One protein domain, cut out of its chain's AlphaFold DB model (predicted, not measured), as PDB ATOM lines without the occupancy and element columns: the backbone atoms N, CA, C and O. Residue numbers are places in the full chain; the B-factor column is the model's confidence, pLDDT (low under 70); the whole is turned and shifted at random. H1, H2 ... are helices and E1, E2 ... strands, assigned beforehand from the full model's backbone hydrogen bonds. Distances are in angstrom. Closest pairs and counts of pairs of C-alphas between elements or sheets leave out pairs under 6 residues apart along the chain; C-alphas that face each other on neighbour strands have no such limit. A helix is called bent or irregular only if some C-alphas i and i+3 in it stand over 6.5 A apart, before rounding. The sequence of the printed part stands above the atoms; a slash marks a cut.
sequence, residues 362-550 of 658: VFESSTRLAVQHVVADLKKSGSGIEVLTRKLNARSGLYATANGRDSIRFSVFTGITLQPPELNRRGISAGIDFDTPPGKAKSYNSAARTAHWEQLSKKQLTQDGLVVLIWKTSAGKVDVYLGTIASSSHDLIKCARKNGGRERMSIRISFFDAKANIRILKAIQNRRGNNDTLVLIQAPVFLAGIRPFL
ATOM      1  N   VAL A 362     161.012 181.697 127.480       40.50
ATOM      2  CA  VAL A 362     159.797 181.750 126.647       40.50
ATOM      3  C   VAL A 362     160.122 182.106 125.194       40.50
ATOM      4  O   VAL A 362     159.570 181.483 124.289       40.50
ATOM      5  N   PHE A 363     161.041 183.045 124.940       45.38
ATOM      6  CA  PHE A 363     161.333 183.501 123.570       45.38
ATOM      7  C   PHE A 363     162.224 182.560 122.742       45.38
ATOM      8  O   PHE A 363     162.278 182.698 121.520       45.38
ATOM      9  N   GLU A 364     162.900 181.594 123.369       54.16
ATOM     10  CA  GLU A 364     163.787 180.650 122.681       54.16
ATOM     11  C   GLU A 364     163.607 179.197 123.151       54.16
ATOM     12  O   GLU A 364     164.551 178.566 123.627       54.16
ATOM     13  N   SER A 365     162.420 178.605 122.982       57.38
ATOM     14  CA  SER A 365     162.222 177.174 123.288       57.38
ATOM     15  C   SER A 365     163.255 176.275 122.585       57.38
ATOM     16  O   SER A 365     163.801 175.362 123.202       57.38
ATOM     17  N   SER A 366     163.603 176.583 121.330       63.25
ATOM     18  CA  SER A 366     164.571 175.831 120.525       63.25
ATOM     19  C   SER A 366     166.034 176.077 120.914       63.25
ATOM     20  O   SER A 366     166.770 175.105 121.092       63.25
ATOM     21  N   THR A 367     166.471 177.329 121.104       70.69
ATOM     22  CA  THR A 367     167.849 177.628 121.549       70.69
ATOM     23  C   THR A 367     168.068 177.179 122.991       70.69
ATOM     24  O   THR A 367     169.102 176.588 123.291       70.69
ATOM     25  N   ARG A 368     167.083 177.341 123.885       70.75
ATOM     26  CA  ARG A 368     167.156 176.811 125.254       70.75
ATOM     27  C   ARG A 368     167.243 175.292 125.265       70.75
ATOM     28  O   ARG A 368     168.072 174.759 126.001       70.75
ATOM     29  N   LEU A 369     166.448 174.587 124.457       70.62
ATOM     30  CA  LEU A 369     166.539 173.127 124.363       70.62
ATOM     31  C   LEU A 369     167.897 172.697 123.772       70.62
ATOM     32  O   LEU A 369     168.516 171.760 124.277       70.62
ATOM     33  N   ALA A 370     168.428 173.433 122.789       75.06
ATOM     34  CA  ALA A 370     169.779 173.236 122.260       75.06
ATOM     35  C   ALA A 370     170.868 173.411 123.339       75.06
ATOM     36  O   ALA A 370     171.704 172.519 123.508       75.06
ATOM     37  N   VAL A 371     170.826 174.496 124.128       78.25
ATOM     38  CA  VAL A 371     171.714 174.706 125.287       78.25
ATOM     39  C   VAL A 371     171.556 173.565 126.291       78.25
ATOM     40  O   VAL A 371     172.557 172.999 126.717       78.25
ATOM     41  N   GLN A 372     170.332 173.176 126.649       78.38
ATOM     42  CA  GLN A 372     170.081 172.104 127.616       78.38
ATOM     43  C   GLN A 372     170.663 170.762 127.167       78.38
ATOM     44  O   GLN A 372     171.326 170.105 127.968       78.38
ATOM     45  N   HIS A 373     170.489 170.373 125.901       76.75
ATOM     46  CA  HIS A 373     171.101 169.156 125.371       76.75
ATOM     47  C   HIS A 373     172.629 169.237 125.362       76.75
ATOM     48  O   HIS A 373     173.281 168.307 125.833       76.75
ATOM     49  N   VAL A 374     173.215 170.349 124.904       78.44
ATOM     50  CA  VAL A 374     174.677 170.516 124.899       78.44
ATOM     51  C   VAL A 374     175.241 170.500 126.320       78.44
ATOM     52  O   VAL A 374     176.215 169.802 126.574       78.44
ATOM     53  N   VAL A 375     174.611 171.180 127.280       81.50
ATOM     54  CA  VAL A 375     175.026 171.176 128.693       81.50
ATOM     55  C   VAL A 375     174.851 169.797 129.335       81.50
ATOM     56  O   VAL A 375     175.714 169.376 130.104       81.50
ATOM     57  N   ALA A 376     173.779 169.065 129.019       79.50
ATOM     58  CA  ALA A 376     173.567 167.706 129.512       79.50
ATOM     59  C   ALA A 376     174.624 166.727 128.979       79.50
ATOM     60  O   ALA A 376     175.108 165.882 129.728       79.50
ATOM     61  N   ASP A 377     175.019 166.847 127.710       76.25
ATOM     62  CA  ASP A 377     176.066 166.009 127.122       76.25
ATOM     63  C   ASP A 377     177.484 166.444 127.549       76.25
ATOM     64  O   ASP A 377     178.315 165.583 127.825       76.25
ATOM     65  N   LEU A 378     177.738 167.742 127.776       74.00
ATOM     66  CA  LEU A 378     178.973 168.251 128.403       74.00
ATOM     67  C   LEU A 378     179.169 167.791 129.856       74.00
ATOM     68  O   LEU A 378     180.294 167.827 130.369       74.00
ATOM     69  N   LYS A 379     178.091 167.410 130.548       76.62
ATOM     70  CA  LYS A 379     178.125 166.894 131.926       76.62
ATOM     71  C   LYS A 379     178.362 165.382 132.011       76.62
ATOM     72  O   LYS A 379     178.645 164.902 133.104       76.62
ATOM     73  N   LYS A 380     178.300 164.637 130.901       75.00
ATOM     74  CA  LYS A 380     178.609 163.197 130.879       75.00
ATOM     75  C   LYS A 380     180.127 162.979 130.928       75.00
ATOM     76  O   LYS A 380     180.883 163.686 130.263       75.00
ATOM     77  N   SER A 381     180.559 162.036 131.762       52.66
ATOM     78  CA  SER A 381     181.968 161.822 132.127       52.66
ATOM     79  C   SER A 381     182.851 161.335 130.970       52.66
ATOM     80  O   SER A 381     182.369 160.736 130.011       52.66
ATOM     81  N   GLY A 382     184.164 161.562 131.092       55.84
ATOM     82  CA  GLY A 382     185.196 161.132 130.138       55.84
ATOM     83  C   GLY A 382     185.755 162.305 129.338       55.84
ATOM     84  O   GLY A 382     186.863 162.758 129.594       55.84
ATOM     85  N   SER A 383     184.955 162.837 128.417       62.41
ATOM     86  CA  SER A 383     185.287 164.006 127.599       62.41
ATOM     87  C   SER A 383     183.997 164.517 126.963       62.41
ATOM     88  O   SER A 383     183.512 163.979 125.967       62.41
ATOM     89  N   GLY A 384     183.381 165.537 127.569       64.62
ATOM     90  CA  GLY A 384     182.088 166.056 127.098       64.62
ATOM     91  C   GLY A 384     182.135 166.538 125.641       64.62
ATOM     92  O   GLY A 384     181.143 166.441 124.922       64.62
ATOM     93  N   ILE A 385     183.309 166.988 125.184       66.75
ATOM     94  CA  ILE A 385     183.564 167.369 123.791       66.75
ATOM     95  C   ILE A 385     183.474 166.149 122.866       66.75
ATOM     96  O   ILE A 385     182.810 166.235 121.843       66.75
ATOM     97  N   GLU A 386     184.059 164.997 123.208       67.50
ATOM     98  CA  GLU A 386     183.968 163.789 122.368       67.50
ATOM     99  C   GLU A 386     182.531 163.287 122.203       67.50
ATOM    100  O   GLU A 386     182.155 162.843 121.116       67.50
ATOM    101  N   VAL A 387     181.708 163.391 123.252       68.19
ATOM    102  CA  VAL A 387     180.279 163.042 123.190       68.19
ATOM    103  C   VAL A 387     179.527 163.982 122.244       68.19
ATOM    104  O   VAL A 387     178.698 163.514 121.460       68.19
ATOM    105  N   LEU A 388     179.836 165.284 122.264       71.50
ATOM    106  CA  LEU A 388     179.282 166.250 121.312       71.50
ATOM    107  C   LEU A 388     179.762 165.975 119.883       71.50
ATOM    108  O   LEU A 388     178.937 165.840 118.984       71.50
ATOM    109  N   THR A 389     181.073 165.831 119.678       67.12
ATOM    110  CA  THR A 389     181.703 165.594 118.372       67.12
ATOM    111  C   THR A 389     181.173 164.322 117.710       67.12
ATOM    112  O   THR A 389     180.897 164.330 116.514       67.12
ATOM    113  N   ARG A 390     180.930 163.252 118.480       68.38
ATOM    114  CA  ARG A 390     180.324 161.999 117.986       68.38
ATOM    115  C   ARG A 390     178.873 162.166 117.514       68.38
ATOM    116  O   ARG A 390     178.412 161.380 116.693       68.38
ATOM    117  N   LYS A 391     178.155 163.174 118.020       68.00
ATOM    118  CA  LYS A 391     176.779 163.518 117.619       68.00
ATOM    119  C   LYS A 391     176.705 164.571 116.505       68.00
ATOM    120  O   LYS A 391     175.609 164.844 116.012       68.00
ATOM    121  N   LEU A 392     177.832 165.154 116.086       65.31
ATOM    122  CA  LEU A 392     177.875 166.001 114.896       65.31
ATOM    123  C   LEU A 392     177.741 165.131 113.646       65.31
ATOM    124  O   LEU A 392     178.465 164.155 113.451       65.31
ATOM    125  N   ASN A 393     176.832 165.507 112.752       61.09
ATOM    126  CA  ASN A 393     176.676 164.819 111.482       61.09
ATOM    127  C   ASN A 393     177.937 164.995 110.614       61.09
ATOM    128  O   ASN A 393     178.252 166.104 110.184       61.09
ATOM    129  N   ALA A 394     178.617 163.894 110.282       58.47
ATOM    130  CA  ALA A 394     179.884 163.905 109.540       58.47
ATOM    131  C   ALA A 394     179.825 164.540 108.128       58.47
ATOM    132  O   ALA A 394     180.869 164.819 107.540       58.47
ATOM    133  N   ARG A 395     178.630 164.772 107.561       50.38
ATOM    134  CA  ARG A 395     178.443 165.423 106.249       50.38
ATOM    135  C   ARG A 395     178.049 166.901 106.337       50.38
ATOM    136  O   ARG A 395     178.275 167.618 105.363       50.38
ATOM    137  N   SER A 396     177.439 167.343 107.440       55.50
ATOM    138  CA  SER A 396     176.880 168.701 107.577       55.50
ATOM    139  C   SER A 396     177.371 169.501 108.784       55.50
ATOM    140  O   SER A 396     177.086 170.693 108.846       55.50
ATOM    141  N   GLY A 397     178.053 168.881 109.751       63.88
ATOM    142  CA  GLY A 397     178.468 169.522 111.003       63.88
ATOM    143  C   GLY A 397     177.321 169.872 111.959       63.88
ATOM    144  O   GLY A 397     177.567 170.447 113.013       63.88
ATOM    145  N   LEU A 398     176.074 169.527 111.618       69.75
ATOM    146  CA  LEU A 398     174.909 169.809 112.454       69.75
ATOM    147  C   LEU A 398     174.806 168.807 113.601       69.75
ATOM    148  O   LEU A 398     174.909 167.596 113.390       69.75
ATOM    149  N   TYR A 399     174.527 169.322 114.792       72.94
ATOM    150  CA  TYR A 399     174.122 168.538 115.946       72.94
ATOM    151  C   TYR A 399     172.654 168.135 115.797       72.94
ATOM    152  O   TYR A 399     171.818 168.966 115.433       72.94
ATOM    153  N   ALA A 400     172.339 166.871 116.070       68.00
ATOM    154  CA  ALA A 400     170.975 166.354 116.048       68.00
ATOM    155  C   ALA A 400     170.624 165.728 117.400       68.00
ATOM    156  O   ALA A 400     171.355 164.877 117.914       68.00
ATOM    157  N   THR A 401     169.490 166.130 117.969       63.84
ATOM    158  CA  THR A 401     168.957 165.514 119.184       63.84
ATOM    159  C   THR A 401     168.223 164.222 118.821       63.84
ATOM    160  O   THR A 401     167.192 164.231 118.153       63.84
ATOM    161  N   ALA A 402     168.769 163.082 119.242       56.22
ATOM    162  CA  ALA A 402     168.071 161.805 119.150       56.22
ATOM    163  C   ALA A 402     167.137 161.663 120.361       56.22
ATOM    164  O   ALA A 402     167.635 161.410 121.455       56.22
ATOM    165  N   ASN A 403     165.832 161.905 120.159       47.50
ATOM    166  CA  ASN A 403     164.689 161.336 120.900       47.50
ATOM    167  C   ASN A 403     163.357 161.971 120.430       47.50
ATOM    168  O   ASN A 403     163.079 163.123 120.746       47.50
ATOM    169  N   GLY A 404     162.492 161.198 119.764       49.06
ATOM    170  CA  GLY A 404     161.063 161.524 119.616       49.06
ATOM    171  C   GLY A 404     160.684 162.685 118.679       49.06
ATOM    172  O   GLY A 404     161.437 163.059 117.783       49.06
ATOM    173  N   ARG A 405     159.456 163.202 118.867       42.47
ATOM    174  CA  ARG A 405     158.771 164.159 117.969       42.47
ATOM    175  C   ARG A 405     159.412 165.562 117.904       42.47
ATOM    176  O   ARG A 405     159.140 166.275 116.947       42.47
ATOM    177  N   ASP A 406     160.306 165.905 118.835       50.12
ATOM    178  CA  ASP A 406     160.939 167.233 118.959       50.12
ATOM    179  C   ASP A 406     162.431 167.235 118.550       50.12
ATOM    180  O   ASP A 406     163.307 167.756 119.248       50.12
ATOM    181  N   SER A 407     162.769 166.625 117.408       59.72
ATOM    182  CA  SER A 407     164.159 166.586 116.926       59.72
ATOM    183  C   SER A 407     164.641 167.962 116.430       59.72
ATOM    184  O   SER A 407     164.323 168.376 115.309       59.72
ATOM    185  N   ILE A 408     165.473 168.654 117.212       65.31
ATOM    186  CA  ILE A 408     166.072 169.941 116.829       65.31
ATOM    187  C   ILE A 408     167.443 169.705 116.180       65.31
ATOM    188  O   ILE A 408     168.237 168.869 116.621       65.31
ATOM    189  N   ARG A 409     167.723 170.462 115.112       70.56
ATOM    190  CA  ARG A 409     169.012 170.483 114.406       70.56
ATOM    191  C   ARG A 409     169.611 171.886 114.429       70.56
ATOM    192  O   ARG A 409     168.959 172.827 113.986       70.56
ATOM    193  N   PHE A 410     170.846 172.014 114.905       75.94
ATOM    194  CA  PHE A 410     171.557 173.292 115.033       75.94
ATOM    195  C   PHE A 410     173.066 173.122 114.817       75.94
ATOM    196  O   PHE A 410     173.599 172.016 114.927       75.94
ATOM    197  N   SER A 411     173.759 174.212 114.480       80.12
ATOM    198  CA  SER A 411     175.218 174.208 114.310       80.12
ATOM    199  C   SER A 411     175.930 174.367 115.655       80.12
ATOM    200  O   SER A 411     175.571 175.230 116.460       80.12
ATOM    201  N   VAL A 412     176.947 173.534 115.880       83.62
ATOM    202  CA  VAL A 412     177.788 173.508 117.086       83.62
ATOM    203  C   VAL A 412     179.249 173.550 116.655       83.62
ATOM    204  O   VAL A 412     179.658 172.791 115.778       83.62
ATOM    205  N   PHE A 413     180.032 174.423 117.282       86.88
ATOM    206  CA  PHE A 413     181.447 174.626 116.996       86.88
ATOM    207  C   PHE A 413     182.284 174.305 118.239       86.88
ATOM    208  O   PHE A 413     181.984 174.754 119.351       86.88
ATOM    209  N   THR A 414     183.329 173.508 118.034       86.19
ATOM    210  CA  THR A 414     184.244 172.988 119.061       86.19
ATOM    211  C   THR A 414     185.655 173.553 118.876       86.19
ATOM    212  O   THR A 414     185.907 174.323 117.947       86.19
ATOM    213  N   GLY A 415     186.573 173.201 119.783       84.38
ATOM    214  CA  GLY A 415     187.964 173.662 119.718       84.38
ATOM    215  C   GLY A 415     188.084 175.180 119.839       84.38
ATOM    216  O   GLY A 415     188.928 175.785 119.178       84.38
ATOM    217  N   ILE A 416     187.200 175.795 120.631       88.94
ATOM    218  CA  ILE A 416     187.103 177.246 120.797       88.94
ATOM    219  C   ILE A 416     188.399 177.798 121.407       88.94
ATOM    220  O   ILE A 416     188.772 177.424 122.517       88.94
ATOM    221  N   THR A 417     189.050 178.740 120.722       89.44
ATOM    222  CA  THR A 417     190.139 179.556 121.283       89.44
ATOM    223  C   THR A 417     189.777 181.033 121.233       89.44
ATOM    224  O   THR A 417     189.213 181.519 120.253       89.44
ATOM    225  N   LEU A 418     190.098 181.751 122.307       90.56
ATOM    226  CA  LEU A 418     189.712 183.146 122.500       90.56
ATOM    227  C   LEU A 418     190.797 184.104 121.995       90.56
ATOM    228  O   LEU A 418     191.973 183.948 122.323       90.56
ATOM    229  N   GLN A 419     190.384 185.132 121.258       88.62
ATOM    230  CA  GLN A 419     191.214 186.266 120.860       88.62
ATOM    231  C   GLN A 419     190.821 187.528 121.648       88.62
ATOM    232  O   GLN A 419     189.683 187.629 122.123       88.62
ATOM    233  N   PRO A 420     191.723 188.519 121.782       81.94
ATOM    234  CA  PRO A 420     191.420 189.763 122.479       81.94
ATOM    235  C   PRO A 420     190.169 190.476 121.928       81.94
ATOM    236  O   PRO A 420     189.948 190.502 120.709       81.94
ATOM    237  N   PRO A 421     189.350 191.091 122.799       86.56
ATOM    238  CA  PRO A 421     188.331 192.030 122.366       86.56
ATOM    239  C   PRO A 421     188.939 193.224 121.626       86.56
ATOM    240  O   PRO A 421     189.957 193.774 122.036       86.56
ATOM    241  N   GLU A 422     188.271 193.643 120.558       83.88
ATOM    242  CA  GLU A 422     188.598 194.840 119.784       83.88
ATOM    243  C   GLU A 422     187.398 195.779 119.785       83.88
ATOM    244  O   GLU A 422     186.241 195.337 119.712       83.88
ATOM    245  N   LEU A 423     187.688 197.077 119.820       75.31
ATOM    246  CA  LEU A 423     186.708 198.130 119.615       75.31
ATOM    247  C   LEU A 423     186.561 198.396 118.112       75.31
ATOM    248  O   LEU A 423     187.542 198.654 117.417       75.31
ATOM    249  N   ASN A 424     185.333 198.355 117.607       63.72
ATOM    250  CA  ASN A 424     185.010 198.685 116.223       63.72
ATOM    251  C   ASN A 424     183.794 199.630 116.155       63.72
ATOM    252  O   ASN A 424     183.207 199.996 117.172       63.72
ATOM    253  N   ARG A 425     183.385 200.027 114.941       56.84
ATOM    254  CA  ARG A 425     182.251 200.953 114.716       56.84
ATOM    255  C   ARG A 425     180.881 200.428 115.196       56.84
ATOM    256  O   ARG A 425     179.915 201.181 115.167       56.84
ATOM    257  N   ARG A 426     180.782 199.157 115.605       58.69
ATOM    258  CA  ARG A 426     179.602 198.508 116.206       58.69
ATOM    259  C   ARG A 426     179.784 198.190 117.705       58.69
ATOM    260  O   ARG A 426     178.959 197.479 118.268       58.69
ATOM    261  N   GLY A 427     180.839 198.699 118.349       73.94
ATOM    262  CA  GLY A 427     181.136 198.487 119.770       73.94
ATOM    263  C   GLY A 427     182.274 197.492 120.021       73.94
ATOM    264  O   GLY A 427     183.164 197.315 119.190       73.94
ATOM    265  N   ILE A 428     182.268 196.866 121.200       84.06
ATOM    266  CA  ILE A 428     183.269 195.868 121.607       84.06
ATOM    267  C   ILE A 428     182.889 194.504 121.023       84.06
ATOM    268  O   ILE A 428     181.742 194.079 121.117       84.06
ATOM    269  N   SER A 429     183.859 193.790 120.451       89.94
ATOM    270  CA  SER A 429     183.666 192.412 119.986       89.94
ATOM    271  C   SER A 429     184.869 191.536 120.314       89.94
ATOM    272  O   SER A 429     186.004 191.934 120.048       89.94
ATOM    273  N   ALA A 430     184.639 190.336 120.840       90.44
ATOM    274  CA  ALA A 430     185.678 189.334 121.064       90.44
ATOM    275  C   ALA A 430     185.852 188.450 119.824       90.44
ATOM    276  O   ALA A 430     184.862 188.050 119.208       90.44
ATOM    277  N   GLY A 431     187.098 188.157 119.449       90.88
ATOM    278  CA  GLY A 431     187.389 187.167 118.413       90.88
ATOM    279  C   GLY A 431     187.354 185.755 118.998       90.88
ATOM    280  O   GLY A 431     187.836 185.517 120.106       90.88
ATOM    281  N   ILE A 432     186.760 184.823 118.264       92.31
ATOM    282  CA  ILE A 432     186.630 183.411 118.613       92.31
ATOM    283  C   ILE A 432     187.050 182.599 117.394       92.31
ATOM    284  O   ILE A 432     186.434 182.705 116.331       92.31
ATOM    285  N   ASP A 433     188.081 181.775 117.565       91.94
ATOM    286  CA  ASP A 433     188.448 180.766 116.578       91.94
ATOM    287  C   ASP A 433     187.888 179.408 116.982       91.94
ATOM    288  O   ASP A 433     187.823 179.086 118.168       91.94
ATOM    289  N   PHE A 434     187.518 178.593 116.001       90.94
ATOM    290  CA  PHE A 434     186.948 177.268 116.216       90.94
ATOM    291  C   PHE A 434     187.339 176.291 115.109       90.94
ATOM    292  O   PHE A 434     187.800 176.694 114.038       90.94
ATOM    293  N   ASP A 435     187.129 175.001 115.354       88.81
ATOM    294  CA  ASP A 435     187.411 173.954 114.376       88.81
ATOM    295  C   ASP A 435     186.429 174.026 113.199       88.81
ATOM    296  O   ASP A 435     185.209 174.081 113.376       88.81
ATOM    297  N   THR A 436     186.949 173.991 111.973       87.62
ATOM    298  CA  THR A 436     186.118 173.954 110.763       87.62
ATOM    299  C   THR A 436     185.218 172.699 110.784       87.62
ATOM    300  O   THR A 436     185.753 171.595 110.916       87.62
ATOM    301  N   PRO A 437     183.880 172.802 110.626       81.38
ATOM    302  CA  PRO A 437     182.986 171.641 110.698       81.38
ATOM    303  C   PRO A 437     183.285 170.567 109.634       81.38
ATOM    304  O   PRO A 437     183.816 170.881 108.566       81.38
ATOM    305  N   PRO A 438     182.940 169.289 109.871       76.81
ATOM    306  CA  PRO A 438     183.176 168.220 108.903       76.81
ATOM    307  C   PRO A 438     182.334 168.383 107.623       76.81
ATOM    308  O   PRO A 438     181.297 169.047 107.600       76.81
ATOM    309  N   GLY A 439     182.778 167.753 106.531       80.12
ATOM    310  CA  GLY A 439     182.128 167.832 105.219       80.12
ATOM    311  C   GLY A 439     182.717 168.923 104.316       80.12
ATOM    312  O   GLY A 439     183.934 169.110 104.261       80.12
ATOM    313  N   LYS A 440     181.866 169.636 103.559       80.69
ATOM    314  CA  LYS A 440     182.315 170.584 102.513       80.69
ATOM    315  C   LYS A 440     183.160 171.751 103.053       80.69
ATOM    316  O   LYS A 440     183.999 172.258 102.311       80.69
ATOM    317  N   ALA A 441     183.013 172.125 104.328       79.94
ATOM    318  CA  ALA A 441     183.833 173.160 104.963       79.94
ATOM    319  C   ALA A 441     185.331 172.791 105.042       79.94
ATOM    320  O   ALA A 441     186.168 173.670 104.848       79.94
ATOM    321  N   LYS A 442     185.680 171.508 105.244       84.25
ATOM    322  CA  LYS A 442     187.072 170.996 105.270       84.25
ATOM    323  C   LYS A 442     187.619 170.566 103.895       84.25
ATOM    324  O   LYS A 442     188.683 169.947 103.821       84.25
ATOM    325  N   SER A 443     186.916 170.863 102.796       83.62
ATOM    326  CA  SER A 443     187.355 170.471 101.447       83.62
ATOM    327  C   SER A 443     188.746 171.021 101.114       83.62
ATOM    328  O   SER A 443     189.043 172.184 101.394       83.62
ATOM    329  N   TYR A 444     189.593 170.225 100.457       83.56
ATOM    330  CA  TYR A 444     190.874 170.706  99.923       83.56
ATOM    331  C   TYR A 444     190.676 171.827  98.882       83.56
ATOM    332  O   TYR A 444     191.461 172.776  98.836       83.56
ATOM    333  N   ASN A 445     189.578 171.790  98.116       86.31
ATOM    334  CA  ASN A 445     189.239 172.824  97.140       86.31
ATOM    335  C   ASN A 445     188.733 174.107  97.833       86.31
ATOM    336  O   ASN A 445     187.657 174.134  98.437       86.31
ATOM    337  N   SER A 446     189.487 175.201  97.689       85.31
ATOM    338  CA  SER A 446     189.161 176.504  98.284       85.31
ATOM    339  C   SER A 446     187.847 177.113  97.780       85.31
ATOM    340  O   SER A 446     187.178 177.819  98.540       85.31
ATOM    341  N   ALA A 447     187.446 176.854  96.531       84.94
ATOM    342  CA  ALA A 447     186.165 177.316  95.999       84.94
ATOM    343  C   ALA A 447     184.994 176.567  96.659       84.94
ATOM    344  O   ALA A 447     184.014 177.190  97.063       84.94
ATOM    345  N   ALA A 448     185.137 175.254  96.874       84.56
ATOM    346  CA  ALA A 448     184.136 174.441  97.565       84.56
ATOM    347  C   ALA A 448     183.967 174.845  99.042       84.56
ATOM    348  O   ALA A 448     182.833 174.941  99.517       84.56
ATOM    349  N   ARG A 449     185.070 175.157  99.748       87.25
ATOM    350  CA  ARG A 449     185.008 175.752 101.099       87.25
ATOM    351  C   ARG A 449     184.283 177.096 101.077       87.25
ATOM    352  O   ARG A 449     183.365 177.309 101.862       87.25
ATOM    353  N   THR A 450     184.676 177.982 100.160       86.62
ATOM    354  CA  THR A 450     184.109 179.335 100.031       86.62
ATOM    355  C   THR A 450     182.595 179.292  99.820       86.62
ATOM    356  O   THR A 450     181.868 179.932 100.572       86.62
ATOM    357  N   ALA A 451     182.111 178.486  98.869       85.06
ATOM    358  CA  ALA A 451     180.683 178.358  98.576       85.06
ATOM    359  C   ALA A 451     179.876 177.797  99.763       85.06
ATOM    360  O   ALA A 451     178.750 178.224 100.016       85.06
ATOM    361  N   HIS A 452     180.454 176.866 100.529       85.25
ATOM    362  CA  HIS A 452     179.817 176.332 101.732       85.25
ATOM    363  C   HIS A 452     179.702 177.385 102.847       85.25
ATOM    364  O   HIS A 452     178.629 177.552 103.426       85.25
ATOM    365  N   TRP A 453     180.772 178.141 103.110       86.25
ATOM    366  CA  TRP A 453     180.756 179.224 104.099       86.25
ATOM    367  C   TRP A 453     179.879 180.403 103.679       86.25
ATOM    368  O   TRP A 453     179.195 180.979 104.521       86.25
ATOM    369  N   GLU A 454     179.803 180.709 102.384       85.38
ATOM    370  CA  GLU A 454     178.840 181.668 101.848       85.38
ATOM    371  C   GLU A 454     177.396 181.217 102.131       85.38
ATOM    372  O   GLU A 454     176.605 181.992 102.673       85.38
ATOM    373  N   GLN A 455     177.060 179.952 101.850       82.19
ATOM    374  CA  GLN A 455     175.732 179.394 102.120       82.19
ATOM    375  C   GLN A 455     175.382 179.404 103.620       82.19
ATOM    376  O   GLN A 455     174.263 179.779 103.976       82.19
ATOM    377  N   LEU A 456     176.326 179.040 104.498       77.94
ATOM    378  CA  LEU A 456     176.144 179.113 105.954       77.94
ATOM    379  C   LEU A 456     175.973 180.558 106.440       77.94
ATOM    380  O   LEU A 456     175.068 180.830 107.228       77.94
ATOM    381  N   SER A 457     176.774 181.501 105.936       78.38
ATOM    382  CA  SER A 457     176.696 182.917 106.327       78.38
ATOM    383  C   SER A 457     175.384 183.598 105.921       78.38
ATOM    384  O   SER A 457     174.994 184.589 106.525       78.38
ATOM    385  N   LYS A 458     174.670 183.062 104.921       75.81
ATOM    386  CA  LYS A 458     173.354 183.564 104.489       75.81
ATOM    387  C   LYS A 458     172.170 182.944 105.242       75.81
ATOM    388  O   LYS A 458     171.069 183.472 105.138       75.81
ATOM    389  N   LYS A 459     172.363 181.821 105.950       71.75
ATOM    390  CA  LYS A 459     171.267 181.031 106.556       71.75
ATOM    391  C   LYS A 459     171.377 180.792 108.062       71.75
ATOM    392  O   LYS A 459     170.366 180.495 108.683       71.75
ATOM    393  N   GLN A 460     172.585 180.824 108.618       70.31
ATOM    394  CA  GLN A 460     172.869 180.369 109.985       70.31
ATOM    395  C   GLN A 460     173.838 181.299 110.717       70.31
ATOM    396  O   GLN A 460     173.576 181.690 111.846       70.31
ATOM    397  N   LEU A 461     174.937 181.684 110.065       78.19
ATOM    398  CA  LEU A 461     175.934 182.610 110.611       78.19
ATOM    399  C   LEU A 461     175.819 183.986 109.943       78.19
ATOM    400  O   LEU A 461     176.787 184.513 109.392       78.19
ATOM    401  N   THR A 462     174.604 184.530 109.930       79.44
ATOM    402  CA  THR A 462     174.334 185.881 109.431       79.44
ATOM    403  C   THR A 462     174.964 186.925 110.350       79.44
ATOM    404  O   THR A 462     175.019 186.749 111.566       79.44
ATOM    405  N   GLN A 463     175.421 188.041 109.777       83.31
ATOM    406  CA  GLN A 463     175.804 189.197 110.589       83.31
ATOM    407  C   GLN A 463     174.588 189.663 111.406       83.31
ATOM    408  O   GLN A 463     173.459 189.624 110.917       83.31
ATOM    409  N   ASP A 464     174.827 190.046 112.659       77.38
ATOM    410  CA  ASP A 464     173.808 190.346 113.673       77.38
ATOM    411  C   ASP A 464     172.898 189.149 114.057       77.38
ATOM    412  O   ASP A 464     171.961 189.305 114.842       77.38
ATOM    413  N   GLY A 465     173.197 187.938 113.563       78.38
ATOM    414  CA  GLY A 465     172.583 186.677 113.986       78.38
ATOM    415  C   GLY A 465     173.011 186.268 115.399       78.38
ATOM    416  O   GLY A 465     174.127 186.572 115.830       78.38
ATOM    417  N   LEU A 466     172.111 185.602 116.126       80.00
ATOM    418  CA  LEU A 466     172.294 185.236 117.532       80.00
ATOM    419  C   LEU A 466     173.140 183.960 117.688       80.00
ATOM    420  O   LEU A 466     172.966 182.963 116.984       80.00
ATOM    421  N   VAL A 467     174.067 183.996 118.640       85.38
ATOM    422  CA  VAL A 467     174.991 182.910 118.979       85.38
ATOM    423  C   VAL A 467     175.156 182.821 120.493       85.38
ATOM    424  O   VAL A 467     175.059 183.823 121.204       85.38
ATOM    425  N   VAL A 468     175.418 181.612 120.985       86.19
ATOM    426  CA  VAL A 468     175.532 181.329 122.420       86.19
ATOM    427  C   VAL A 468     176.851 180.617 122.701       86.19
ATOM    428  O   VAL A 468     177.113 179.539 122.167       86.19
ATOM    429  N   LEU A 469     177.688 181.220 123.545       87.06
ATOM    430  CA  LEU A 469     178.924 180.630 124.051       87.06
ATOM    431  C   LEU A 469     178.642 179.941 125.391       87.06
ATOM    432  O   LEU A 469     178.242 180.584 126.359       87.06
ATOM    433  N   ILE A 470     178.888 178.638 125.454       85.56
ATOM    434  CA  ILE A 470     178.793 177.819 126.661       85.56
ATOM    435  C   ILE A 470     180.212 177.603 127.192       85.56
ATOM    436  O   ILE A 470     181.081 177.112 126.469       85.56
ATOM    437  N   TRP A 471     180.446 177.959 128.453       86.62
ATOM    438  CA  TRP A 471     181.743 177.872 129.124       86.62
ATOM    439  C   TRP A 471     181.625 176.983 130.359       86.62
ATOM    440  O   TRP A 471     181.134 177.406 131.404       86.62
ATOM    441  N   LYS A 472     182.108 175.744 130.260       84.25
ATOM    442  CA  LYS A 472     182.251 174.828 131.396       84.25
ATOM    443  C   LYS A 472     183.639 175.001 132.011       84.25
ATOM    444  O   LYS A 472     184.636 174.816 131.320       84.25
ATOM    445  N   THR A 473     183.710 175.340 133.293       82.62
ATOM    446  CA  THR A 473     184.975 175.397 134.031       82.62
ATOM    447  C   THR A 473     185.493 174.002 134.373       82.62
ATOM    448  O   THR A 473     184.722 173.039 134.436       82.62
ATOM    449  N   SER A 474     186.788 173.892 134.670       76.19
ATOM    450  CA  SER A 474     187.398 172.687 135.256       76.19
ATOM    451  C   SER A 474     186.657 172.183 136.510       76.19
ATOM    452  O   SER A 474     186.474 170.981 136.673       76.19
ATOM    453  N   ALA A 475     186.132 173.095 137.335       77.75
ATOM    454  CA  ALA A 475     185.298 172.802 138.508       77.75
ATOM    455  C   ALA A 475     183.857 172.341 138.175       77.75
ATOM    456  O   ALA A 475     183.026 172.194 139.067       77.75
ATOM    457  N   GLY A 476     183.512 172.157 136.897       74.44
ATOM    458  CA  GLY A 476     182.208 171.656 136.448       74.44
ATOM    459  C   GLY A 476     181.080 172.694 136.405       74.44
ATOM    460  O   GLY A 476     180.006 172.382 135.877       74.44
ATOM    461  N   LYS A 477     181.304 173.926 136.885       81.56
ATOM    462  CA  LYS A 477     180.352 175.038 136.725       81.56
ATOM    463  C   LYS A 477     180.204 175.359 135.239       81.56
ATOM    464  O   LYS A 477     181.197 175.432 134.523       81.56
ATOM    465  N   VAL A 478     178.974 175.574 134.779       79.81
ATOM    466  CA  VAL A 478     178.691 175.998 133.403       79.81
ATOM    467  C   VAL A 478     178.100 177.399 133.434       79.81
ATOM    468  O   VAL A 478     177.089 177.621 134.095       79.81
ATOM    469  N   ASP A 479     178.722 178.317 132.705       81.38
ATOM    470  CA  ASP A 479     178.229 179.667 132.450       81.38
ATOM    471  C   ASP A 479     177.858 179.793 130.960       81.38
ATOM    472  O   ASP A 479     178.459 179.135 130.105       81.38
ATOM    473  N   VAL A 480     176.857 180.613 130.638       82.69
ATOM    474  CA  VAL A 480     176.307 180.760 129.280       82.69
ATOM    475  C   VAL A 480     176.272 182.243 128.914       82.69
ATOM    476  O   VAL A 480     175.831 183.060 129.715       82.69
ATOM    477  N   TYR A 481     176.748 182.591 127.717       83.00
ATOM    478  CA  TYR A 481     176.858 183.973 127.245       83.00
ATOM    479  C   TYR A 481     176.231 184.133 125.860       83.00
ATOM    480  O   TYR A 481     176.673 183.505 124.896       83.00
ATOM    481  N   LEU A 482     175.229 185.006 125.750       83.88
ATOM    482  CA  LEU A 482     174.565 185.337 124.490       83.88
ATOM    483  C   LEU A 482     175.239 186.543 123.815       83.88
ATOM    484  O   LEU A 482     175.693 187.484 124.476       83.88
ATOM    485  N   GLY A 483     175.282 186.533 122.484       82.06
ATOM    486  CA  GLY A 483     175.791 187.646 121.688       82.06
ATOM    487  C   GLY A 483     175.404 187.558 120.215       82.06
ATOM    488  O   GLY A 483     174.849 186.561 119.760       82.06
ATOM    489  N   THR A 484     175.713 188.599 119.446       85.31
ATOM    490  CA  THR A 484     175.498 188.622 117.992       85.31
ATOM    491  C   THR A 484     176.800 188.556 117.208       85.31
ATOM    492  O   THR A 484     177.814 189.136 117.605       85.31
ATOM    493  N   ILE A 485     176.763 187.908 116.045       87.69
ATOM    494  CA  ILE A 485     177.899 187.835 115.119       87.69
ATOM    495  C   ILE A 485     178.216 189.236 114.579       87.69
ATOM    496  O   ILE A 485     177.414 189.841 113.871       87.69
ATOM    497  N   ALA A 486     179.407 189.746 114.892       87.38
ATOM    498  CA  ALA A 486     179.899 191.036 114.413       87.38
ATOM    499  C   ALA A 486     180.608 190.927 113.048       87.38
ATOM    500  O   ALA A 486     180.595 191.887 112.273       87.38
ATOM    501  N   SER A 487     181.199 189.768 112.734       87.69
ATOM    502  CA  SER A 487     181.820 189.484 111.430       87.69
ATOM    503  C   SER A 487     180.822 189.558 110.272       87.69
ATOM    504  O   SER A 487     179.671 189.150 110.400       87.69
ATOM    505  N   SER A 488     181.280 190.031 109.113       86.94
ATOM    506  CA  SER A 488     180.505 189.968 107.872       86.94
ATOM    507  C   SER A 488     180.644 188.605 107.180       86.94
ATOM    508  O   SER A 488     181.596 187.855 107.416       86.94
ATOM    509  N   SER A 489     179.734 188.300 106.250       84.94
ATOM    510  CA  SER A 489     179.852 187.133 105.360       84.94
ATOM    511  C   SER A 489     181.159 187.141 104.556       84.94
ATOM    512  O   SER A 489     181.781 186.096 104.366       84.94
ATOM    513  N   HIS A 490     181.623 188.326 104.145       86.19
ATOM    514  CA  HIS A 490     182.905 188.510 103.470       86.19
ATOM    515  C   HIS A 490     184.094 188.103 104.357       86.19
ATOM    516  O   HIS A 490     185.032 187.481 103.859       86.19
ATOM    517  N   ASP A 491     184.056 188.379 105.664       86.25
ATOM    518  CA  ASP A 491     185.136 188.003 106.587       86.25
ATOM    519  C   ASP A 491     185.221 186.484 106.771       86.25
ATOM    520  O   ASP A 491     186.316 185.918 106.724       86.25
ATOM    521  N   LEU A 492     184.071 185.808 106.882       86.75
ATOM    522  CA  LEU A 492     183.987 184.343 106.933       86.75
ATOM    523  C   LEU A 492     184.521 183.711 105.638       86.75
ATOM    524  O   LEU A 492     185.362 182.813 105.681       86.75
ATOM    525  N   ILE A 493     184.111 184.226 104.475       87.56
ATOM    526  CA  ILE A 493     184.611 183.796 103.159       87.56
ATOM    527  C   ILE A 493     186.130 184.010 103.040       87.56
ATOM    528  O   ILE A 493     186.860 183.115 102.601       87.56
ATOM    529  N   LYS A 494     186.630 185.175 103.465       88.31
ATOM    530  CA  LYS A 494     188.059 185.518 103.469       88.31
ATOM    531  C   LYS A 494     188.856 184.622 104.419       88.31
ATOM    532  O   LYS A 494     190.003 184.304 104.112       88.31
ATOM    533  N   CYS A 495     188.271 184.197 105.539       87.31
ATOM    534  CA  CYS A 495     188.861 183.224 106.455       87.31
ATOM    535  C   CYS A 495     188.962 181.835 105.795       87.31
ATOM    536  O   CYS A 495     190.065 181.308 105.649       87.31
ATOM    537  N   ALA A 496     187.847 181.309 105.276       87.31
ATOM    538  CA  ALA A 496     187.757 179.987 104.647       87.31
ATOM    539  C   ALA A 496     188.664 179.805 103.414       87.31
ATOM    540  O   ALA A 496     189.123 178.694 103.125       87.31
ATOM    541  N   ARG A 497     188.924 180.894 102.676       86.94
ATOM    542  CA  ARG A 497     189.804 180.901 101.498       86.94
ATOM    543  C   ARG A 497     191.283 180.696 101.852       86.94
ATOM    544  O   ARG A 497     192.016 180.139 101.043       86.94
ATOM    545  N   LYS A 498     191.734 181.111 103.043       86.00
ATOM    546  CA  LYS A 498     193.128 180.915 103.491       86.00
ATOM    547  C   LYS A 498     193.444 179.425 103.657       86.00
ATOM    548  O   LYS A 498     192.558 178.631 103.963       86.00
ATOM    549  N   ASN A 499     194.725 179.060 103.565       73.44
ATOM    550  CA  ASN A 499     195.177 177.676 103.769       73.44
ATOM    551  C   ASN A 499     194.817 177.138 105.171       73.44
ATOM    552  O   ASN A 499     194.400 175.991 105.294       73.44
ATOM    553  N   GLY A 500     194.874 177.985 106.210       80.69
ATOM    554  CA  GLY A 500     194.434 177.628 107.568       80.69
ATOM    555  C   GLY A 500     192.916 177.441 107.734       80.69
ATOM    556  O   GLY A 500     192.497 176.696 108.616       80.69
ATOM    557  N   GLY A 501     192.097 178.026 106.844       79.94
ATOM    558  CA  GLY A 501     190.625 177.977 106.889       79.94
ATOM    559  C   GLY A 501     190.024 176.575 106.726       79.94
ATOM    560  O   GLY A 501     188.837 176.359 106.973       79.94
ATOM    561  N   ARG A 502     190.842 175.598 106.314       86.81
ATOM    562  CA  ARG A 502     190.468 174.181 106.278       86.81
ATOM    563  C   ARG A 502     190.338 173.571 107.675       86.81
ATOM    564  O   ARG A 502     189.472 172.723 107.862       86.81
ATOM    565  N   GLU A 503     191.172 173.989 108.626       86.19
ATOM    566  CA  GLU A 503     191.206 173.408 109.973       86.19
ATOM    567  C   GLU A 503     190.627 174.341 111.036       86.19
ATOM    568  O   GLU A 503     189.915 173.862 111.918       86.19
ATOM    569  N   ARG A 504     190.889 175.654 110.943       90.38
ATOM    570  CA  ARG A 504     190.372 176.655 111.885       90.38
ATOM    571  C   ARG A 504     189.711 177.824 111.171       90.38
ATOM    572  O   ARG A 504     190.257 178.382 110.222       90.38
ATOM    573  N   MET A 505     188.559 178.222 111.691       91.19
ATOM    574  CA  MET A 505     187.795 179.397 111.279       91.19
ATOM    575  C   MET A 505     187.771 180.426 112.403       91.19
ATOM    576  O   MET A 505     188.000 180.076 113.554       91.19
ATOM    577  N   SER A 506     187.491 181.685 112.064       91.25
ATOM    578  CA  SER A 506     187.517 182.818 112.992       91.25
ATOM    579  C   SER A 506     186.293 183.706 112.794       91.25
ATOM    580  O   SER A 506     185.980 184.069 111.654       91.25
ATOM    581  N   ILE A 507     185.604 184.057 113.882       91.56
ATOM    582  CA  ILE A 507     184.461 184.985 113.888       91.56
ATOM    583  C   ILE A 507     184.595 185.959 115.058       91.56
ATOM    584  O   ILE A 507     185.163 185.629 116.095       91.56
ATOM    585  N   ARG A 508     184.016 187.152 114.930       91.75
ATOM    586  CA  ARG A 508     183.868 188.099 116.040       91.75
ATOM    587  C   ARG A 508     182.444 188.077 116.580       91.75
ATOM    588  O   ARG A 508     181.495 188.097 115.794       91.75
ATOM    589  N   ILE A 509     182.295 188.097 117.902       89.56
ATOM    590  CA  ILE A 509     181.007 188.130 118.607       89.56
ATOM    591  C   ILE A 509     180.937 189.386 119.478       89.56
ATOM    592  O   ILE A 509     181.879 189.699 120.208       89.56
ATOM    593  N   SER A 510     179.819 190.103 119.401       88.12
ATOM    594  CA  SER A 510     179.447 191.161 120.344       88.12
ATOM    595  C   SER A 510     178.528 190.557 121.408       88.12
ATOM    596  O   SER A 510     177.389 190.199 121.109       88.12
ATOM    597  N   PHE A 511     179.043 190.363 122.621       83.56
ATOM    598  CA  PHE A 511     178.289 189.796 123.744       83.56
ATOM    599  C   PHE A 511     177.387 190.843 124.402       83.56
ATOM    600  O   PHE A 511     177.796 191.992 124.556       83.56
ATOM    601  N   PHE A 512     176.187 190.439 124.832       79.75
ATOM    602  CA  PHE A 512     175.261 191.342 125.529       79.75
ATOM    603  C   PHE A 512     175.712 191.649 126.961       79.75
ATOM    604  O   PHE A 512     175.542 192.772 127.429       79.75
ATOM    605  N   ASP A 513     176.313 190.671 127.645       77.75
ATOM    606  CA  ASP A 513     176.872 190.856 128.983       77.75
ATOM    607  C   ASP A 513     178.353 191.266 128.907       77.75
ATOM    608  O   ASP A 513     179.213 190.515 128.432       77.75
ATOM    609  N   ALA A 514     178.678 192.444 129.442       76.75
ATOM    610  CA  ALA A 514     180.052 192.930 129.558       76.75
ATOM    611  C   ALA A 514     180.953 191.999 130.399       76.75
ATOM    612  O   ALA A 514     182.163 191.934 130.148       76.75
ATOM    613  N   LYS A 515     180.391 191.217 131.336       81.12
ATOM    614  CA  LYS A 515     181.129 190.199 132.107       81.12
ATOM    615  C   LYS A 515     181.756 189.142 131.192       81.12
ATOM    616  O   LYS A 515     182.835 188.650 131.519       81.12
ATOM    617  N   ALA A 516     181.152 188.838 130.036       80.94
ATOM    618  CA  ALA A 516     181.726 187.929 129.043       80.94
ATOM    619  C   ALA A 516     183.067 188.462 128.513       80.94
ATOM    620  O   ALA A 516     184.078 187.765 128.570       80.94
ATOM    621  N   ASN A 517     183.107 189.730 128.087       82.81
ATOM    622  CA  ASN A 517     184.325 190.375 127.581       82.81
ATOM    623  C   ASN A 517     185.430 190.440 128.654       82.81
ATOM    624  O   ASN A 517     186.591 190.150 128.368       82.81
ATOM    625  N   ILE A 518     185.066 190.753 129.904       84.00
ATOM    626  CA  ILE A 518     186.002 190.786 131.042       84.00
ATOM    627  C   ILE A 518     186.555 189.383 131.344       84.00
ATOM    628  O   ILE A 518     187.754 189.230 131.582       84.00
ATOM    629  N   ARG A 519     185.714 188.343 131.315       85.75
ATOM    630  CA  ARG A 519     186.138 186.948 131.517       85.75
ATOM    631  C   ARG A 519     187.050 186.459 130.394       85.75
ATOM    632  O   ARG A 519     188.051 185.813 130.684       85.75
ATOM    633  N   ILE A 520     186.743 186.808 129.145       87.38
ATOM    634  CA  ILE A 520     187.579 186.509 127.976       87.38
ATOM    635  C   ILE A 520     188.969 187.143 128.137       87.38
ATOM    636  O   ILE A 520     189.970 186.440 128.010       87.38
ATOM    637  N   LEU A 521     189.047 188.426 128.507       85.38
ATOM    638  CA  LEU A 521     190.318 189.104 128.797       85.38
ATOM    639  C   LEU A 521     191.114 188.400 129.905       85.38
ATOM    640  O   LEU A 521     192.288 188.092 129.708       85.38
ATOM    641  N   LYS A 522     190.470 188.087 131.039       84.94
ATOM    642  CA  LYS A 522     191.111 187.378 132.159       84.94
ATOM    643  C   LYS A 522     191.622 185.992 131.754       84.94
ATOM    644  O   LYS A 522     192.725 185.628 132.141       84.94
ATOM    645  N   ALA A 523     190.875 185.238 130.949       84.25
ATOM    646  CA  ALA A 523     191.308 183.928 130.459       84.25
ATOM    647  C   ALA A 523     192.501 184.016 129.487       84.25
ATOM    648  O   ALA A 523     193.401 183.184 129.544       84.25
ATOM    649  N   ILE A 524     192.550 185.048 128.635       85.31
ATOM    650  CA  ILE A 524     193.678 185.293 127.719       85.31
ATOM    651  C   ILE A 524     194.940 185.738 128.477       85.31
ATOM    652  O   ILE A 524     196.050 185.397 128.064       85.31
ATOM    653  N   GLN A 525     194.784 186.493 129.569       81.81
ATOM    654  CA  GLN A 525     195.884 186.897 130.454       81.81
ATOM    655  C   GLN A 525     196.406 185.710 131.278       81.81
ATOM    656  O   GLN A 525     197.611 185.462 131.319       81.81
ATOM    657  N   ASN A 526     195.505 184.921 131.864       76.75
ATOM    658  CA  ASN A 526     195.821 183.774 132.715       76.75
ATOM    659  C   ASN A 526     196.179 182.520 131.892       76.75
ATOM    660  O   ASN A 526     195.588 181.460 132.091       76.75
ATOM    661  N   ARG A 527     197.169 182.604 130.988       58.84
ATOM    662  CA  ARG A 527     197.584 181.532 130.042       58.84
ATOM    663  C   ARG A 527     198.048 180.197 130.666       58.84
ATOM    664  O   ARG A 527     198.571 179.343 129.955       58.84
ATOM    665  N   ARG A 528     197.903 179.996 131.977       48.78
ATOM    666  CA  ARG A 528     198.276 178.773 132.699       48.78
ATOM    667  C   ARG A 528     197.029 178.007 133.159       48.78
ATOM    668  O   ARG A 528     196.431 178.355 134.167       48.78
ATOM    669  N   GLY A 529     196.721 176.907 132.471       53.12
ATOM    670  CA  GLY A 529     196.190 175.704 133.128       53.12
ATOM    671  C   GLY A 529     194.683 175.564 133.378       53.12
ATOM    672  O   GLY A 529     194.309 174.621 134.071       53.12
ATOM    673  N   ASN A 530     193.801 176.403 132.824       58.75
ATOM    674  CA  ASN A 530     192.363 176.100 132.881       58.75
ATOM    675  C   ASN A 530     191.982 175.045 131.829       58.75
ATOM    676  O   ASN A 530     191.876 175.362 130.644       58.75
ATOM    677  N   ASN A 531     191.688 173.817 132.277       71.25
ATOM    678  CA  ASN A 531     191.017 172.764 131.491       71.25
ATOM    679  C   ASN A 531     189.521 173.086 131.264       71.25
ATOM    680  O   ASN A 531     188.639 172.244 131.446       71.25
ATOM    681  N   ASP A 532     189.228 174.334 130.908       82.12
ATOM    682  CA  ASP A 532     187.880 174.809 130.644       82.12
ATOM    683  C   ASP A 532     187.434 174.342 129.256       82.12
ATOM    684  O   ASP A 532     188.167 174.415 128.271       82.12
ATOM    685  N   THR A 533     186.195 173.871 129.167       83.38
ATOM    686  CA  THR A 533     185.571 173.448 127.914       83.38
ATOM    687  C   THR A 533     184.662 174.555 127.405       83.38
ATOM    688  O   THR A 533     183.664 174.891 128.044       83.38
ATOM    689  N   LEU A 534     184.991 175.098 126.235       86.94
ATOM    690  CA  LEU A 534     184.202 176.118 125.555       86.94
ATOM    691  C   LEU A 534     183.546 175.522 124.302       86.94
ATOM    692  O   LEU A 534     184.194 174.819 123.524       86.94
ATOM    693  N   VAL A 535     182.260 175.815 124.105       86.00
ATOM    694  CA  VAL A 535     181.457 175.388 122.949       86.00
ATOM    695  C   VAL A 535     180.632 176.574 122.468       86.00
ATOM    696  O   VAL A 535     179.989 177.242 123.275       86.00
ATOM    697  N   LEU A 536     180.620 176.831 121.162       88.31
ATOM    698  CA  LEU A 536     179.768 177.854 120.557       88.31
ATOM    699  C   LEU A 536     178.610 177.175 119.822       88.31
ATOM    700  O   LEU A 536     178.838 176.254 119.039       88.31
ATOM    701  N   ILE A 537     177.380 177.636 120.034       84.81
ATOM    702  CA  ILE A 537     176.205 177.164 119.293       84.81
ATOM    703  C   ILE A 537     175.527 178.313 118.547       84.81
ATOM    704  O   ILE A 537     175.532 179.465 118.988       84.81
ATOM    705  N   GLN A 538     174.942 177.989 117.400       80.19
ATOM    706  CA  GLN A 538     174.175 178.921 116.582       80.19
ATOM    707  C   GLN A 538     172.700 178.888 116.988       80.19
ATOM    708  O   GLN A 538     172.082 177.823 116.956       80.19
ATOM    709  N   ALA A 539     172.121 180.046 117.307       71.06
ATOM    710  CA  ALA A 539     170.678 180.173 117.468       71.06
ATOM    711  C   ALA A 539     170.031 180.408 116.087       71.06
ATOM    712  O   ALA A 539     170.545 181.205 115.293       71.06
ATOM    713  N   PRO A 540     168.907 179.751 115.752       58.78
ATOM    714  CA  PRO A 540     168.195 179.974 114.489       58.78
ATOM    715  C   PRO A 540     167.399 181.294 114.463       58.78
ATOM    716  O   PRO A 540     166.739 181.598 113.472       58.78
ATOM    717  N   VAL A 541     167.438 182.071 115.549       63.09
ATOM    718  CA  VAL A 541     166.622 183.269 115.747       63.09
ATOM    719  C   VAL A 541     167.279 184.493 115.106       63.09
ATOM    720  O   VAL A 541     168.373 184.917 115.487       63.09
ATOM    721  N   PHE A 542     166.582 185.123 114.154       64.50
ATOM    722  CA  PHE A 542     166.988 186.414 113.598       64.50
ATOM    723  C   PHE A 542     166.660 187.543 114.584       64.50
ATOM    724  O   PHE A 542     165.664 188.259 114.441       64.50
ATOM    725  N   LEU A 543     167.512 187.702 115.603       63.28
ATOM    726  CA  LEU A 543     167.300 188.669 116.680       63.28
ATOM    727  C   LEU A 543     167.058 190.086 116.155       63.28
ATOM    728  O   LEU A 543     166.215 190.776 116.705       63.28
ATOM    729  N   ALA A 544     167.726 190.533 115.088       62.00
ATOM    730  CA  ALA A 544     167.510 191.877 114.545       62.00
ATOM    731  C   ALA A 544     166.070 192.126 114.042       62.00
ATOM    732  O   ALA A 544     165.614 193.267 114.078       62.00
ATOM    733  N   GLY A 545     165.335 191.085 113.630       58.59
ATOM    734  CA  GLY A 545     163.918 191.185 113.261       58.59
ATOM    735  C   GLY A 545     162.974 191.197 114.466       58.59
ATOM    736  O   GLY A 545     161.942 191.855 114.422       58.59
ATOM    737  N   ILE A 546     163.342 190.516 115.557       62.06
ATOM    738  CA  ILE A 546     162.520 190.399 116.776       62.06
ATOM    739  C   ILE A 546     162.862 191.503 117.802       62.06
ATOM    740  O   ILE A 546     162.025 191.898 118.612       62.06
ATOM    741  N   ARG A 547     164.066 192.082 117.726       62.47
ATOM    742  CA  ARG A 547     164.583 193.142 118.605       62.47
ATOM    743  C   ARG A 547     163.629 194.333 118.751       62.47
ATOM    744  O   ARG A 547     163.420 194.707 119.897       62.47
ATOM    745  N   PRO A 548     163.000 194.897 117.697       56.31
ATOM    746  CA  PRO A 548     162.057 196.007 117.867       56.31
ATOM    747  C   PRO A 548     160.844 195.644 118.733       56.31
ATOM    748  O   PRO A 548     160.336 196.491 119.461       56.31
ATOM    749  N   PHE A 549     160.407 194.381 118.694       58.53
ATOM    750  CA  PHE A 549     159.309 193.872 119.515       58.53
ATOM    751  C   PHE A 549     159.762 193.618 120.957       58.53
ATOM    752  O   PHE A 549     159.049 193.988 121.879       58.53
ATOM    753  N   LEU A 550     160.967 193.080 121.176       60.78
ATOM    754  CA  LEU A 550     161.545 192.915 122.520       60.78
ATOM    755  C   LEU A 550     161.870 194.260 123.185       60.78
ATOM    756  O   LEU A 550     161.617 194.443 124.369       60.78
TER     757      LEU A 550
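Overview. This is residues 362 to 550 of the 658 residues of the protein "Alpha-glucuronidase A" of Rhizoctonia solani (UniProt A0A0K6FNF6). One sheet of eight strands bends back on itself at E6 into two leaves that face each other, E1 E2 E8 E5 and E7 E4 E3, a folded sheet. H1 and H2 pack on the first leaf, H6 packs mainly on E3 and E4, and H4 packs on E7 with H3 side by side with H4, away from the sheet. The 189 printed residues have seven named helices and eight named strands, along the chain H1 H2 E1 E2 E3 E4 H3 E5 E6 H4 H5 E7 H6 E8 H7, of mixed class. The sheet runs E1 E2 E8 E5 E6 E7 E4 E3, antiparallel and strongly twisted. The whole is compact, with a radius of gyration of the C-alphas of 16.1 A, and spans 42 by 42 by 42 A.

Arrangement. H1, residues 365 to 378, is on the sheet, which curls round it. Its residues 374 to 378 alone touch H2, residues 384 to 391, at a steep tilt of 61 degrees, opposite ways; the closest C-alphas, of Leu 378 and Gly 384, are 4.0 A apart. E1, residues 398 to 400, and E2, residues 409 to 413, form a hairpin, with N 399 and O 410 2.9 A apart, within hydrogen-bond range. E3, residues 417 to 424, and E4, residues 427 to 435, form another, with N 419 and O 431 at 2.8 A. H3, residues 446 to 459, is not on the sheet; it touches H4, residues 489 to 497, at a shallow tilt of 26 degrees, opposite ways, the closest C-alphas being those of Ser 457 and Ser 489, 5.4 A. E5, residues 466 to 472, and E6, residues 478 to 485, form a hairpin, with N 469 and O 481 at 2.8 A. H5, residues 499 to 502, is close to H4 but not clearly touching it. E7, residues 504 to 511, is staggered, with N 510 and O 484 at 2.9 A and N 507 and O 432 at 2.9 A. The sheet curls round H6, residues 514 to 525; the closest C-alphas of H6 and E3, of Leu 521 and Pro 420, are 6.4 A apart. E8, residues 533 to 538, is the antiparallel neighbour of E2, with N 413 and O 536 at 2.8 A, and of E5, with N 470 and O 535 at 2.8 A. H7, residues 543 to 550, only grazes the sheet with residues 543 to 544. Every O i to N i+4 pair is within range in H1, H2, H3, H4 and H6; in H7 it is 2 of 4, and H5 is too short for one.

Along the chain. H1 begins with C-alpha 365 at (162.222, 177.174, 123.288) and is 19.7 A long; H3 is 20.2 A and H6 17.0 A. E4, the longest strand, measures 25.9 A from C-alpha 427 at (181.136, 198.487, 119.770). H7 is only just irregular, with C-alphas 545 and 548 6.9 A apart, and ends with C-alpha 550 at (161.545, 192.915, 122.520).

Size, cuts and confidence. The two C-alphas farthest apart, of Arg 405 and Gln 525, are 45.3 A apart. The printed part has no cut, and its links are tight or short. Mean pLDDT of the printed part is 76.6; residues under 70 include 389 to 398, 400 to 408 and 540 to 550.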